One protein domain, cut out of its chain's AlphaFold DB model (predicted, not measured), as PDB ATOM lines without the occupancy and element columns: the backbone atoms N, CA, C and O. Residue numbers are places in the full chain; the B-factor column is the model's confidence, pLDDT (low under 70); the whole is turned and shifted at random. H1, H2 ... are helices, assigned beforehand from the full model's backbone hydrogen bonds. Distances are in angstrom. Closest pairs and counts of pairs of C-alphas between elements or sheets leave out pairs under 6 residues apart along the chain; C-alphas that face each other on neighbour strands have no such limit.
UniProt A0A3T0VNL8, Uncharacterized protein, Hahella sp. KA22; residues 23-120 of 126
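What this domain is: This is residues 23 to 120 of the 126 residues of an uncharacterized protein of Hahella sp. KA22 (UniProt A0A3T0VNL8). What shape is it? The longest helix, H2, is an arm from H1; H1, H3 and H6 pack round H5, with H4 at one end. What builds it? The 98 printed residues hold six named helices, H1 to H6 in order; the class is all helix. It is compact: radius of gyration of the C-alphas 13.4 A, spans 38, 33 and 22 A.

How they stand to each other: What touches what? H2, residues 50 to 64, touches H1, residues 23 to 35, with 61 to 64 alone, a hairpin; C-alphas 29 and 64 are closest, 5.9 A. H5, residues 93 to 105, touches H3, residues 68 to 80; C-alphas 73 and 100 are closest, 5.6 A. Which backbones fall short? Within hydrogen-bond range are 6 of 9 O i to N i+4 pairs in H3, and in H6, residues 113 to 119, 1 of 3, beside 3 of 4 O i to N i+3 pairs.

Where its parts are: Where does H1 begin? C-alpha 23 is at (313.936, 284.630, 284.714). Where is H4? It is residues 82 to 89.

The domain as a whole: Any cut? The printed part has no cut. Where is pLDDT under 70? It is at residues 45 to 46, in the long link H1 to H2.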
ATOM      1  N   ALA A  23     315.246 284.402 284.106       86.06
ATOM      2  CA  ALA A  23     313.936 284.630 284.714       86.06
ATOM      3  C   ALA A  23     312.866 283.617 284.260       86.06
ATOM      4  O   ALA A  23     311.997 283.240 285.043       86.06
ATOM      5  N   GLN A  24     312.928 283.169 283.003       91.62
ATOM      6  CA  GLN A  24     312.031 282.137 282.485       91.62
ATOM      7  C   GLN A  24     312.381 280.767 283.067       91.62
ATOM      8  O   GLN A  24     311.474 280.016 283.404       91.62
ATOM      9  N   ASP A  25     313.668 280.461 283.237       92.19
ATOM     10  CA  ASP A  25     314.098 279.215 283.876       92.19
ATOM     11  C   ASP A  25     313.613 279.140 285.326       92.19
ATOM     12  O   ASP A  25     313.015 278.141 285.718       92.19
ATOM     13  N   LEU A  26     313.759 280.223 286.097       94.25
ATOM     14  CA  LEU A  26     313.227 280.295 287.462       94.25
ATOM     15  C   LEU A  26     311.706 280.116 287.505       94.25
ATOM     16  O   LEU A  26     311.195 279.416 288.379       94.25
ATOM     17  N   ARG A  27     310.977 280.711 286.552       95.31
ATOM     18  CA  ARG A  27     309.523 280.535 286.449       95.31
ATOM     19  C   ARG A  27     309.151 279.090 286.114       95.31
ATOM     20  O   ARG A  27     308.286 278.536 286.782       95.31
ATOM     21  N   ASN A  28     309.843 278.456 285.169       95.62
ATOM     22  CA  ASN A  28     309.627 277.048 284.831       95.62
ATOM     23  C   ASN A  28     309.928 276.128 286.029       95.62
ATOM     24  O   ASN A  28     309.170 275.198 286.302       95.62
ATOM     25  N   GLU A  29     311.010 276.391 286.772       96.44
ATOM     26  CA  GLU A  29     311.317 275.666 288.011       96.44
ATOM     27  C   GLU A  29     310.213 275.862 289.059       96.44
ATOM     28  O   GLU A  29     309.858 274.907 289.745       96.44
ATOM     29  N   ALA A  30     309.643 277.067 289.181       95.62
ATOM     30  CA  ALA A  30     308.576 277.360 290.139       95.62
ATOM     31  C   ALA A  30     307.255 276.675 289.771       95.62
ATOM     32  O   ALA A  30     306.581 276.134 290.646       95.62
ATOM     33  N   GLU A  31     306.911 276.643 288.484       95.94
ATOM     34  CA  GLU A  31     305.772 275.882 287.962       95.94
ATOM     35  C   GLU A  31     305.932 274.391 288.255       95.94
ATOM     36  O   GLU A  31     305.031 273.766 288.816       95.94
ATOM     37  N   ALA A  32     307.104 273.830 287.951       96.06
ATOM     38  CA  ALA A  32     307.402 272.430 288.221       96.06
ATOM     39  C   ALA A  32     307.396 272.124 289.728       96.06
ATOM     40  O   ALA A  32     306.817 271.123 290.149       96.06
ATOM     41  N   PHE A  33     307.975 273.005 290.547       95.12
ATOM     42  CA  PHE A  33     307.924 272.927 292.005       95.12
ATOM     43  C   PHE A  33     306.483 272.955 292.531       95.12
ATOM     44  O   PHE A  33     306.171 272.266 293.497       95.12
ATOM     45  N   CYS A  34     305.577 273.699 291.904       94.12
ATOM     46  CA  CYS A  34     304.170 273.664 292.285       94.12
ATOM     47  C   CYS A  34     303.470 272.380 291.869       94.12
ATOM     48  O   CYS A  34     302.736 271.782 292.654       94.12
ATOM     49  N   GLU A  35     303.727 271.930 290.650       94.88
ATOM     50  CA  GLU A  35     303.056 270.776 290.075       94.88
ATOM     51  C   GLU A  35     303.424 269.465 290.789       94.88
ATOM     52  O   GLU A  35     302.577 268.583 290.912       94.88
ATOM     53  N   ILE A  36     304.629 269.337 291.360       93.06
ATOM     54  CA  ILE A  36     304.982 268.165 292.185       93.06
ATOM     55  C   ILE A  36     304.156 268.054 293.475       93.06
ATOM     56  O   ILE A  36     304.062 266.960 294.016       93.06
ATOM     57  N   HIS A  37     303.559 269.142 293.970       91.44
ATOM     58  CA  HIS A  37     302.681 269.129 295.147       91.44
ATOM     59  C   HIS A  37     301.224 268.824 294.765       91.44
ATOM     60  O   HIS A  37     300.339 268.807 295.614       91.44
ATOM     61  N   ASN A  38     300.945 268.613 293.474       91.81
ATOM     62  CA  ASN A  38     299.601 268.331 293.010       91.81
ATOM     63  C   ASN A  38     299.153 266.942 293.502       91.81
ATOM     64  O   ASN A  38     299.802 265.944 293.163       91.81
ATOM     65  N   PRO A  39     298.033 266.840 294.244       86.88
ATOM     66  CA  PRO A  39     297.576 265.577 294.820       86.88
ATOM     67  C   PRO A  39     297.343 264.477 293.779       86.88
ATOM     68  O   PRO A  39     297.467 263.305 294.113       86.88
ATOM     69  N   LYS A  40     297.095 264.813 292.501       88.31
ATOM     70  CA  LYS A  40     296.903 263.807 291.438       88.31
ATOM     71  C   LYS A  40     298.108 262.884 291.208       88.31
ATOM     72  O   LYS A  40     297.949 261.841 290.580       88.31
ATOM     73  N   TYR A  41     299.311 263.283 291.634       85.88
ATOM     74  CA  TYR A  41     300.541 262.505 291.438       85.88
ATOM     75  C   TYR A  41     300.960 261.694 292.658       85.88
ATOM     76  O   TYR A  41     301.939 260.946 292.584       85.88
ATOM     77  N   TRP A  42     300.246 261.843 293.769       84.06
ATOM     78  CA  TRP A  42     300.533 261.130 294.999       84.06
ATOM     79  C   TRP A  42     299.488 260.030 295.167       84.06
ATOM     80  O   TRP A  42     298.295 260.321 295.104       84.06
ATOM     81  N   PRO A  43     299.904 258.760 295.316       72.94
ATOM     82  CA  PRO A  43     298.956 257.697 295.623       72.94
ATOM     83  C   PRO A  43     298.313 257.969 296.989       72.94
ATOM     84  O   PRO A  43     298.843 258.765 297.770       72.94
ATOM     85  N   ASP A  44     297.187 257.305 297.269       71.81
ATOM     86  CA  ASP A  44     296.449 257.483 298.523       71.81
ATOM     87  C   ASP A  44     297.390 257.474 299.728       71.81
ATOM     88  O   ASP A  44     298.309 256.654 299.809       71.81
ATOM     89  N   VAL A  45     297.163 258.404 300.655       60.56
ATOM     90  CA  VAL A  45     298.070 258.712 301.776       60.56
ATOM     91  C   VAL A  45     298.330 257.481 302.661       60.56
ATOM     92  O   VAL A  45     299.382 257.382 303.283       60.56
ATOM     93  N   ASP A  46     297.424 256.500 302.631       69.00
ATOM     94  CA  ASP A  46     297.525 255.232 303.361       69.00
ATOM     95  C   ASP A  46     298.418 254.178 302.676       69.00
ATOM     96  O   ASP A  46     298.713 253.132 303.255       69.00
ATOM     97  N   SER A  47     298.859 254.422 301.438       83.69
ATOM     98  CA  SER A  47     299.669 253.478 300.656       83.69
ATOM     99  C   SER A  47     301.167 253.528 300.970       83.69
ATOM    100  O   SER A  47     301.899 252.631 300.549       83.69
ATOM    101  N   MET A  48     301.637 254.548 301.699       86.75
ATOM    102  CA  MET A  48     303.043 254.684 302.091       86.75
ATOM    103  C   MET A  48     303.207 255.327 303.468       86.75
ATOM    104  O   MET A  48     302.331 256.034 303.958       86.75
ATOM    105  N   SER A  49     304.364 255.109 304.098       88.69
ATOM    106  CA  SER A  49     304.674 255.779 305.365       88.69
ATOM    107  C   SER A  49     304.937 257.276 305.159       88.69
ATOM    108  O   SER A  49     305.387 257.708 304.097       88.69
ATOM    109  N   LEU A  50     304.735 258.078 306.208       84.62
ATOM    110  CA  LEU A  50     305.029 259.514 306.177       84.62
ATOM    111  C   LEU A  50     306.506 259.817 305.852       84.62
ATOM    112  O   LEU A  50     306.809 260.825 305.218       84.62
ATOM    113  N   GLU A  51     307.429 258.961 306.290       89.06
ATOM    114  CA  GLU A  51     308.861 259.094 306.002       89.06
ATOM    115  C   GLU A  51     309.172 258.822 304.525       89.06
ATOM    116  O   GLU A  51     309.873 259.608 303.881       89.06
ATOM    117  N   GLU A  52     308.596 257.753 303.971       90.06
ATOM    118  CA  GLU A  52     308.729 257.421 302.551       90.06
ATOM    119  C   GLU A  52     308.151 258.537 301.675       90.06
ATOM    120  O   GLU A  52     308.788 258.981 300.718       90.06
ATOM    121  N   TYR A  53     306.976 259.042 302.052       86.94
ATOM    122  CA  TYR A  53     306.322 260.165 301.399       86.94
ATOM    123  C   TYR A  53     307.222 261.412 301.362       86.94
ATOM    124  O   TYR A  53     307.460 261.986 300.298       86.94
ATOM    125  N   ARG A  54     307.781 261.808 302.513       86.12
ATOM    126  CA  ARG A  54     308.670 262.978 302.622       86.12
ATOM    127  C   ARG A  54     309.943 262.818 301.800       86.12
ATOM    128  O   ARG A  54     310.360 263.779 301.157       86.12
ATOM    129  N   THR A  55     310.527 261.621 301.798       90.19
ATOM    130  CA  THR A  55     311.712 261.305 300.989       90.19
ATOM    131  C   THR A  55     311.405 261.472 299.503       90.19
ATOM    132  O   THR A  55     312.059 262.263 298.828       90.19
ATOM    133  N   LYS A  56     310.327 260.844 299.010       91.62
ATOM    134  CA  LYS A  56     309.899 260.959 297.606       91.62
ATOM    135  C   LYS A  56     309.592 262.400 297.193       91.62
ATOM    136  O   LYS A  56     309.918 262.795 296.073       91.62
ATOM    137  N   LEU A  57     308.955 263.189 298.064       89.44
ATOM    138  CA  LEU A  57     308.695 264.606 297.793       89.44
ATOM    139  C   LEU A  57     310.005 265.396 297.689       89.44
ATOM    140  O   LEU A  57     310.184 266.152 296.737       89.44
ATOM    141  N   GLY A  58     310.936 265.189 298.624       90.62
ATOM    142  CA  GLY A  58     312.256 265.825 298.606       90.62
ATOM    143  C   GLY A  58     313.074 265.493 297.353       90.62
ATOM    144  O   GLY A  58     313.694 266.387 296.767       90.62
ATOM    145  N   ASP A  59     313.018 264.242 296.896       93.69
ATOM    146  CA  ASP A  59     313.674 263.799 295.662       93.69
ATOM    147  C   ASP A  59     313.097 264.527 294.441       93.69
ATOM    148  O   ASP A  59     313.843 265.143 293.678       93.69
ATOM    149  N   LYS A  60     311.764 264.574 294.307       93.75
ATOM    150  CA  LYS A  60     311.087 265.311 293.224       93.75
ATOM    151  C   LYS A  60     311.390 266.810 293.245       93.75
ATOM    152  O   LYS A  60     311.623 267.397 292.191       93.75
ATOM    153  N   ILE A  61     311.436 267.437 294.426       93.06
ATOM    154  CA  ILE A  61     311.858 268.844 294.564       93.06
ATOM    155  C   ILE A  61     313.282 269.012 294.020       93.06
ATOM    156  O   ILE A  61     313.542 269.910 293.221       93.06
ATOM    157  N   SER A  62     314.205 268.129 294.404       93.25
ATOM    158  CA  SER A  62     315.609 268.178 293.968       93.25
ATOM    159  C   SER A  62     315.773 267.924 292.463       93.25
ATOM    160  O   SER A  62     316.708 268.430 291.823       93.25
ATOM    161  N   GLU A  63     314.857 267.159 291.869       95.94
ATOM    162  CA  GLU A  63     314.774 266.905 290.432       95.94
ATOM    163  C   GLU A  63     314.351 268.129 289.619       95.94
ATOM    164  O   GLU A  63     314.842 268.269 288.502       95.94
ATOM    165  N   VAL A  64     313.526 269.027 290.162       95.62
ATOM    166  CA  VAL A  64     313.005 270.188 289.416       95.62
ATOM    167  C   VAL A  64     313.678 271.506 289.789       95.62
ATOM    168  O   VAL A  64     313.903 272.336 288.916       95.62
ATOM    169  N   VAL A  65     314.087 271.688 291.047       94.69
ATOM    170  CA  VAL A  65     314.761 272.910 291.508       94.69
ATOM    171  C   VAL A  65     316.267 272.782 291.267       94.69
ATOM    172  O   VAL A  65     316.990 272.068 291.982       94.69
ATOM    173  N   LYS A  66     316.774 273.458 290.233       94.38
ATOM    174  CA  LYS A  66     318.174 273.358 289.778       94.38
ATOM    175  C   LYS A  66     318.971 274.615 290.056       94.38
ATOM    176  O   LYS A  66     320.154 274.519 290.400       94.38
ATOM    177  N   SER A  67     318.331 275.766 289.947       94.44
ATOM    178  CA  SER A  67     318.956 277.055 290.169       94.44
ATOM    179  C   SER A  67     319.495 277.192 291.599       94.44
ATOM    180  O   SER A  67     318.875 276.809 292.596       94.44
ATOM    181  N   LYS A  68     320.702 277.761 291.716       93.81
ATOM    182  CA  LYS A  68     321.335 278.021 293.018       93.81
ATOM    183  C   LYS A  68     320.491 278.972 293.866       93.81
ATOM    184  O   LYS A  68     320.409 278.792 295.077       93.81
ATOM    185  N   GLU A  69     319.890 279.967 293.226       92.94
ATOM    186  CA  GLU A  69     319.040 280.963 293.873       92.94
ATOM    187  C   GLU A  69     317.818 280.324 294.531       92.94
ATOM    188  O   GLU A  69     317.591 280.517 295.723       92.94
ATOM    189  N   PHE A  70     317.083 279.491 293.797       93.88
ATOM    190  CA  PHE A  70     315.874 278.871 294.321       93.88
ATOM    191  C   PHE A  70     316.192 277.836 295.409       93.88
ATOM    192  O   PHE A  70     315.558 277.822 296.466       93.88
ATOM    193  N   ARG A  71     317.260 277.045 295.237       93.88
ATOM    194  CA  ARG A  71     317.760 276.146 296.296       93.88
ATOM    195  C   ARG A  71     318.110 276.900 297.577       93.88
ATOM    196  O   ARG A  71     317.734 276.464 298.661       93.88
ATOM    197  N   ALA A  72     318.807 278.030 297.455       93.44
ATOM    198  CA  ALA A  72     319.165 278.861 298.600       93.44
ATOM    199  C   ALA A  72     317.928 279.464 299.281       93.44
ATOM    200  O   ALA A  72     317.896 279.556 300.503       93.44
ATOM    201  N   ALA A  73     316.901 279.842 298.515       93.62
ATOM    202  CA  ALA A  73     315.649 280.344 299.068       93.62
ATOM    203  C   ALA A  73     314.927 279.272 299.904       93.62
ATOM    204  O   ALA A  73     314.544 279.534 301.042       93.62
ATOM    205  N   LEU A  74     314.815 278.040 299.395       91.31
ATOM    206  CA  LEU A  74     314.166 276.936 300.114       91.31
ATOM    207  C   LEU A  74     314.954 276.467 301.350       91.31
ATOM    208  O   LEU A  74     314.343 276.075 302.341       91.31
ATOM    209  N   ALA A  75     316.288 276.552 301.327       91.00
ATOM    210  CA  ALA A  75     317.139 276.183 302.461       91.00
ATOM    211  C   ALA A  75     317.005 277.126 303.676       91.00
ATOM    212  O   ALA A  75     317.359 276.734 304.789       91.00
ATOM    213  N   GLN A  76     316.437 278.329 303.507       90.00
ATOM    214  CA  GLN A  76     316.311 279.307 304.598       90.00
ATOM    215  C   GLN A  76     315.502 278.799 305.798       90.00
ATOM    216  O   GLN A  76     315.710 279.285 306.909       90.00
ATOM    217  N   SER A  77     314.586 277.844 305.610       83.81
ATOM    218  CA  SER A  77     313.826 277.247 306.719       83.81
ATOM    219  C   SER A  77     314.734 276.479 307.683       83.81
ATOM    220  O   SER A  77     314.513 276.507 308.892       83.81
ATOM    221  N   VAL A  78     315.785 275.842 307.161       84.00
ATOM    222  CA  VAL A  78     316.801 275.149 307.957       84.00
ATOM    223  C   VAL A  78     317.707 276.171 308.638       84.00
ATOM    224  O   VAL A  78     317.917 276.086 309.846       84.00
ATOM    225  N   ASP A  79     318.171 277.175 307.889       88.69
ATOM    226  CA  ASP A  79     319.092 278.198 308.397       88.69
ATOM    227  C   ASP A  79     318.483 279.048 309.522       88.69
ATOM    228  O   ASP A  79     319.188 279.449 310.448       88.69
ATOM    229  N   MET A  80     317.173 279.320 309.477       89.69
ATOM    230  CA  MET A  80     316.509 280.096 310.531       89.69
ATOM    231  C   MET A  80     316.294 279.308 311.828       89.69
ATOM    232  O   MET A  80     316.147 279.909 312.892       89.69
ATOM    233  N   GLY A  81     316.271 277.974 311.757       89.81
ATOM    234  CA  GLY A  81     315.985 277.101 312.892       89.81
ATOM    235  C   GLY A  81     314.505 277.049 313.299       89.81
ATOM    236  O   GLY A  81     313.686 277.899 312.942       89.81
ATOM    237  N   HIS A  82     314.159 276.025 314.086       88.44
ATOM    238  CA  HIS A  82     312.769 275.677 314.414       88.44
ATOM    239  C   HIS A  82     311.980 276.818 315.075       88.44
ATOM    240  O   HIS A  82     310.880 277.139 314.631       88.44
ATOM    241  N   GLU A  83     312.542 277.463 316.101       91.81
ATOM    242  CA  GLU A  83     311.840 278.512 316.853       91.81
ATOM    243  C   GLU A  83     311.549 279.749 315.997       91.81
ATOM    244  O   GLU A  83     310.447 280.300 316.036       91.81
ATOM    245  N   ALA A  84     312.512 280.176 315.175       90.50
ATOM    246  CA  ALA A  84     312.304 281.309 314.279       90.50
ATOM    247  C   ALA A  84     311.307 280.960 313.169       90.50
ATOM    248  O   ALA A  84     310.469 281.789 312.816       90.50
ATOM    249  N   PHE A  85     311.359 279.733 312.650       89.69
ATOM    250  CA  PHE A  85     310.396 279.248 311.669       89.69
ATOM    251  C   PHE A  85     308.975 279.237 312.233       89.69
ATOM    252  O   PHE A  85     308.054 279.780 311.618       89.69
ATOM    253  N   LYS A  86     308.804 278.721 313.452       89.62
ATOM    254  CA  LYS A  86     307.525 278.749 314.160       89.62
ATOM    255  C   LYS A  86     307.041 280.177 314.408       89.62
ATOM    256  O   LYS A  86     305.873 280.462 314.192       89.62
ATOM    257  N   LYS A  87     307.923 281.097 314.801       90.81
ATOM    258  CA  LYS A  87     307.553 282.498 315.040       90.81
ATOM    259  C   LYS A  87     307.135 283.241 313.766       90.81
ATOM    260  O   LYS A  87     306.162 283.985 313.798       90.81
ATOM    261  N   ASN A  88     307.884 283.086 312.675       89.56
ATOM    262  CA  ASN A  88     307.688 283.885 311.460       89.56
ATOM    263  C   ASN A  88     306.641 283.291 310.511       89.56
ATOM    264  O   ASN A  88     305.980 284.037 309.796       89.56
ATOM    265  N   TYR A  89     306.493 281.966 310.507       89.88
ATOM    266  CA  TYR A  89     305.630 281.245 309.569       89.88
ATOM    267  C   TYR A  89     304.592 280.367 310.270       89.88
ATOM    268  O   TYR A  89     303.918 279.587 309.608       89.88
ATOM    269  N   GLN A  90     304.474 280.446 311.601       88.38
ATOM    270  CA  GLN A  90     303.577 279.597 312.403       88.38
ATOM    271  C   GLN A  90     303.844 278.093 312.229       88.38
ATOM    272  O   GLN A  90     302.986 277.256 312.479       88.38
ATOM    273  N   GLY A  91     305.047 277.726 311.777       83.19
ATOM    274  CA  GLY A  91     305.366 276.341 311.436       83.19
ATOM    275  C   GLY A  91     304.777 275.874 310.098       83.19
ATOM    276  O   GLY A  91     304.893 274.694 309.773       83.19
ATOM    277  N   ASN A  92     304.174 276.767 309.308       89.19
ATOM    278  CA  ASN A  92     303.528 276.429 308.046       89.19
ATOM    279  C   ASN A  92     304.510 276.535 306.861       89.19
ATOM    280  O   ASN A  92     304.923 277.620 306.439       89.19
ATOM    281  N   MET A  93     304.861 275.378 306.293       89.25
ATOM    282  CA  MET A  93     305.765 275.275 305.140       89.25
ATOM    283  C   MET A  93     305.176 275.839 303.843       89.25
ATOM    284  O   MET A  93     305.945 276.306 303.008       89.25
ATOM    285  N   TYR A  94     303.852 275.858 303.670       92.44
ATOM    286  CA  TYR A  94     303.234 276.486 302.501       92.44
ATOM    287  C   TYR A  94     303.476 278.001 302.495       92.44
ATOM    288  O   TYR A  94     303.947 278.527 301.487       92.44
ATOM    289  N   VAL A  95     303.242 278.696 303.617       92.88
ATOM    290  CA  VAL A  95     303.480 280.150 303.717       92.88
ATOM    291  C   VAL A  95     304.947 280.471 303.441       92.88
ATOM    292  O   VAL A  95     305.244 281.345 302.626       92.88
ATOM    293  N   PHE A  96     305.857 279.717 304.062       93.88
ATOM    294  CA  PHE A  96     307.290 279.865 303.828       93.88
ATOM    295  C   PHE A  96     307.649 279.689 302.353       93.88
ATOM    296  O   PHE A  96     308.224 280.592 301.747       93.88
ATOM    297  N   SER A  97     307.298 278.549 301.756       92.75
ATOM    298  CA  SER A  97     307.673 278.245 300.378       92.75
ATOM    299  C   SER A  97     307.052 279.221 299.383       92.75
ATOM    300  O   SER A  97     307.748 279.655 298.469       92.75
ATOM    301  N   ARG A  98     305.795 279.638 299.584       94.25
ATOM    302  CA  ARG A  98     305.145 280.679 298.776       94.25
ATOM    303  C   ARG A  98     305.953 281.973 298.796       94.25
ATOM    304  O   ARG A  98     306.253 282.517 297.737       94.25
ATOM    305  N   ASP A  99     306.332 282.453 299.976       94.94
ATOM    306  CA  ASP A  99     307.058 283.718 300.111       94.94
ATOM    307  C   ASP A  99     308.472 283.633 299.511       94.94
ATOM    308  O   ASP A  99     308.931 284.583 298.870       94.94
ATOM    309  N   GLN A 100     309.138 282.476 299.620       94.81
ATOM    310  CA  GLN A 100     310.417 282.237 298.946       94.81
ATOM    311  C   GLN A 100     310.276 282.225 297.421       94.81
ATOM    312  O   GLN A 100     311.075 282.862 296.736       94.81
ATOM    313  N   VAL A 101     309.249 281.567 296.875       94.75
ATOM    314  CA  VAL A 101     309.015 281.542 295.421       94.75
ATOM    315  C   VAL A 101     308.696 282.947 294.907       94.75
ATOM    316  O   VAL A 101     309.311 283.398 293.945       94.75
ATOM    317  N   ARG A 102     307.816 283.691 295.592       96.06
ATOM    318  CA  ARG A 102     307.509 285.096 295.267       96.06
ATOM    319  C   ARG A 102     308.762 285.963 295.224       96.06
ATOM    320  O   ARG A 102     308.904 286.800 294.335       96.06
ATOM    321  N   ARG A 103     309.680 285.752 296.172       94.12
ATOM    322  CA  ARG A 103     310.960 286.464 296.236       94.12
ATOM    323  C   ARG A 103     311.866 286.121 295.055       94.12
ATOM    324  O   ARG A 103     312.362 287.042 294.416       94.12
ATOM    325  N   VAL A 104     312.059 284.834 294.765       94.31
ATOM    326  CA  VAL A 104     312.899 284.360 293.647       94.31
ATOM    327  C   VAL A 104     312.362 284.871 292.309       94.31
ATOM    328  O   VAL A 104     313.118 285.339 291.466       94.31
ATOM    329  N   LEU A 105     311.041 284.844 292.123       95.06
ATOM    330  CA  LEU A 105     310.406 285.307 290.889       95.06
ATOM    331  C   LEU A 105     310.245 286.829 290.810       95.06
ATOM    332  O   LEU A 105     309.900 287.342 289.746       95.06
ATOM    333  N   SER A 106     310.452 287.552 291.918       94.25
ATOM    334  CA  SER A 106     310.048 288.958 292.060       94.25
ATOM    335  C   SER A 106     308.583 289.199 291.651       94.25
ATOM    336  O   SER A 106     308.247 290.221 291.056       94.25
ATOM    337  N   ASP A 107     307.708 288.245 291.979       94.12
ATOM    338  CA  ASP A 107     306.285 288.231 291.629       94.12
ATOM    339  C   ASP A 107     305.460 287.987 292.896       94.12
ATOM    340  O   ASP A 107     305.355 286.861 293.378       94.12
ATOM    341  N   SER A 108     304.872 289.047 293.456       94.00
ATOM    342  CA  SER A 108     304.081 288.970 294.690       94.00
ATOM    343  C   SER A 108     302.726 288.282 294.515       94.00
ATOM    344  O   SER A 108     302.096 287.932 295.515       94.00
ATOM    345  N   SER A 109     302.276 288.086 293.274       94.19
ATOM    346  CA  SER A 109     300.998 287.443 292.967       94.19
ATOM    347  C   SER A 109     301.098 285.921 292.906       94.19
ATOM    348  O   SER A 109     300.076 285.247 293.001       94.19
ATOM    349  N   TRP A 110     302.316 285.376 292.809       93.50
ATOM    350  CA  TRP A 110     302.533 283.938 292.692       93.50
ATOM    351  C   TRP A 110     301.935 283.177 293.878       93.50
ATOM    352  O   TRP A 110     302.193 283.516 295.034       93.50
ATOM    353  N   ASP A 111     301.161 282.131 293.615       92.38
ATOM    354  CA  ASP A 111     300.647 281.244 294.651       92.38
ATOM    355  C   ASP A 111     300.615 279.800 294.156       92.38
ATOM    356  O   ASP A 111     300.405 279.519 292.979       92.38
ATOM    357  N   CYS A 112     300.861 278.891 295.085       90.44
ATOM    358  CA  CYS A 112     301.067 277.482 294.841       90.44
ATOM    359  C   CYS A 112     300.040 276.683 295.639       90.44
ATOM    360  O   CYS A 112     300.373 276.040 296.635       90.44
ATOM    361  N   GLU A 113     298.771 276.769 295.245       89.19
ATOM    362  CA  GLU A 113     297.667 276.236 296.055       89.19
ATOM    363  C   GLU A 113     297.794 274.736 296.337       89.19
ATOM    364  O   GLU A 113     297.400 274.276 297.405       89.19
ATOM    365  N   TYR A 114     298.425 273.977 295.437       89.94
ATOM    366  CA  TYR A 114     298.673 272.551 295.634       89.94
ATOM    367  C   TYR A 114     299.505 272.243 296.885       89.94
ATOM    368  O   TYR A 114     299.307 271.210 297.512       89.94
ATOM    369  N   MET A 115     300.373 273.154 297.331       89.94
ATOM    370  CA  MET A 115     301.133 272.953 298.569       89.94
ATOM    371  C   MET A 115     300.250 272.907 299.820       89.94
ATOM    372  O   MET A 115     300.625 272.255 300.797       89.94
ATOM    373  N   LYS A 116     299.069 273.543 299.799       88.75
ATOM    374  CA  LYS A 116     298.109 273.494 300.913       88.75
ATOM    375  C   LYS A 116     297.665 272.063 301.213       88.75
ATOM    376  O   LYS A 116     297.384 271.745 302.362       88.75
ATOM    377  N   PHE A 117     297.668 271.182 300.210       83.12
ATOM    378  CA  PHE A 117     297.345 269.769 300.396       83.12
ATOM    379  C   PHE A 117     298.329 269.062 301.344       83.12
ATOM    380  O   PHE A 117     297.928 268.212 302.131       83.12
ATOM    381  N   HIS A 118     299.609 269.436 301.313       81.31
ATOM    382  CA  HIS A 118     300.647 268.781 302.114       81.31
ATOM    383  C   HIS A 118     300.941 269.476 303.440       81.31
ATOM    384  O   HIS A 118     301.409 268.833 304.380       81.31
ATOM    385  N   TYR A 119     300.706 270.786 303.507       85.06
ATOM    386  CA  TYR A 119     301.135 271.618 304.633       85.06
ATOM    387  C   TYR A 119     299.985 272.345 305.335       85.06
ATOM    388  O   TYR A 119     300.232 273.051 306.311       85.06
ATOM    389  N   GLY A 120     298.749 272.148 304.867       81.00
ATOM    390  CA  GLY A 120     297.557 272.815 305.374       81.00
ATOM    391  C   GLY A 120     297.489 274.293 304.993       81.00
ATOM    392  O   GLY A 120     298.482 274.925 304.612       81.00
TER     393      GLY A 120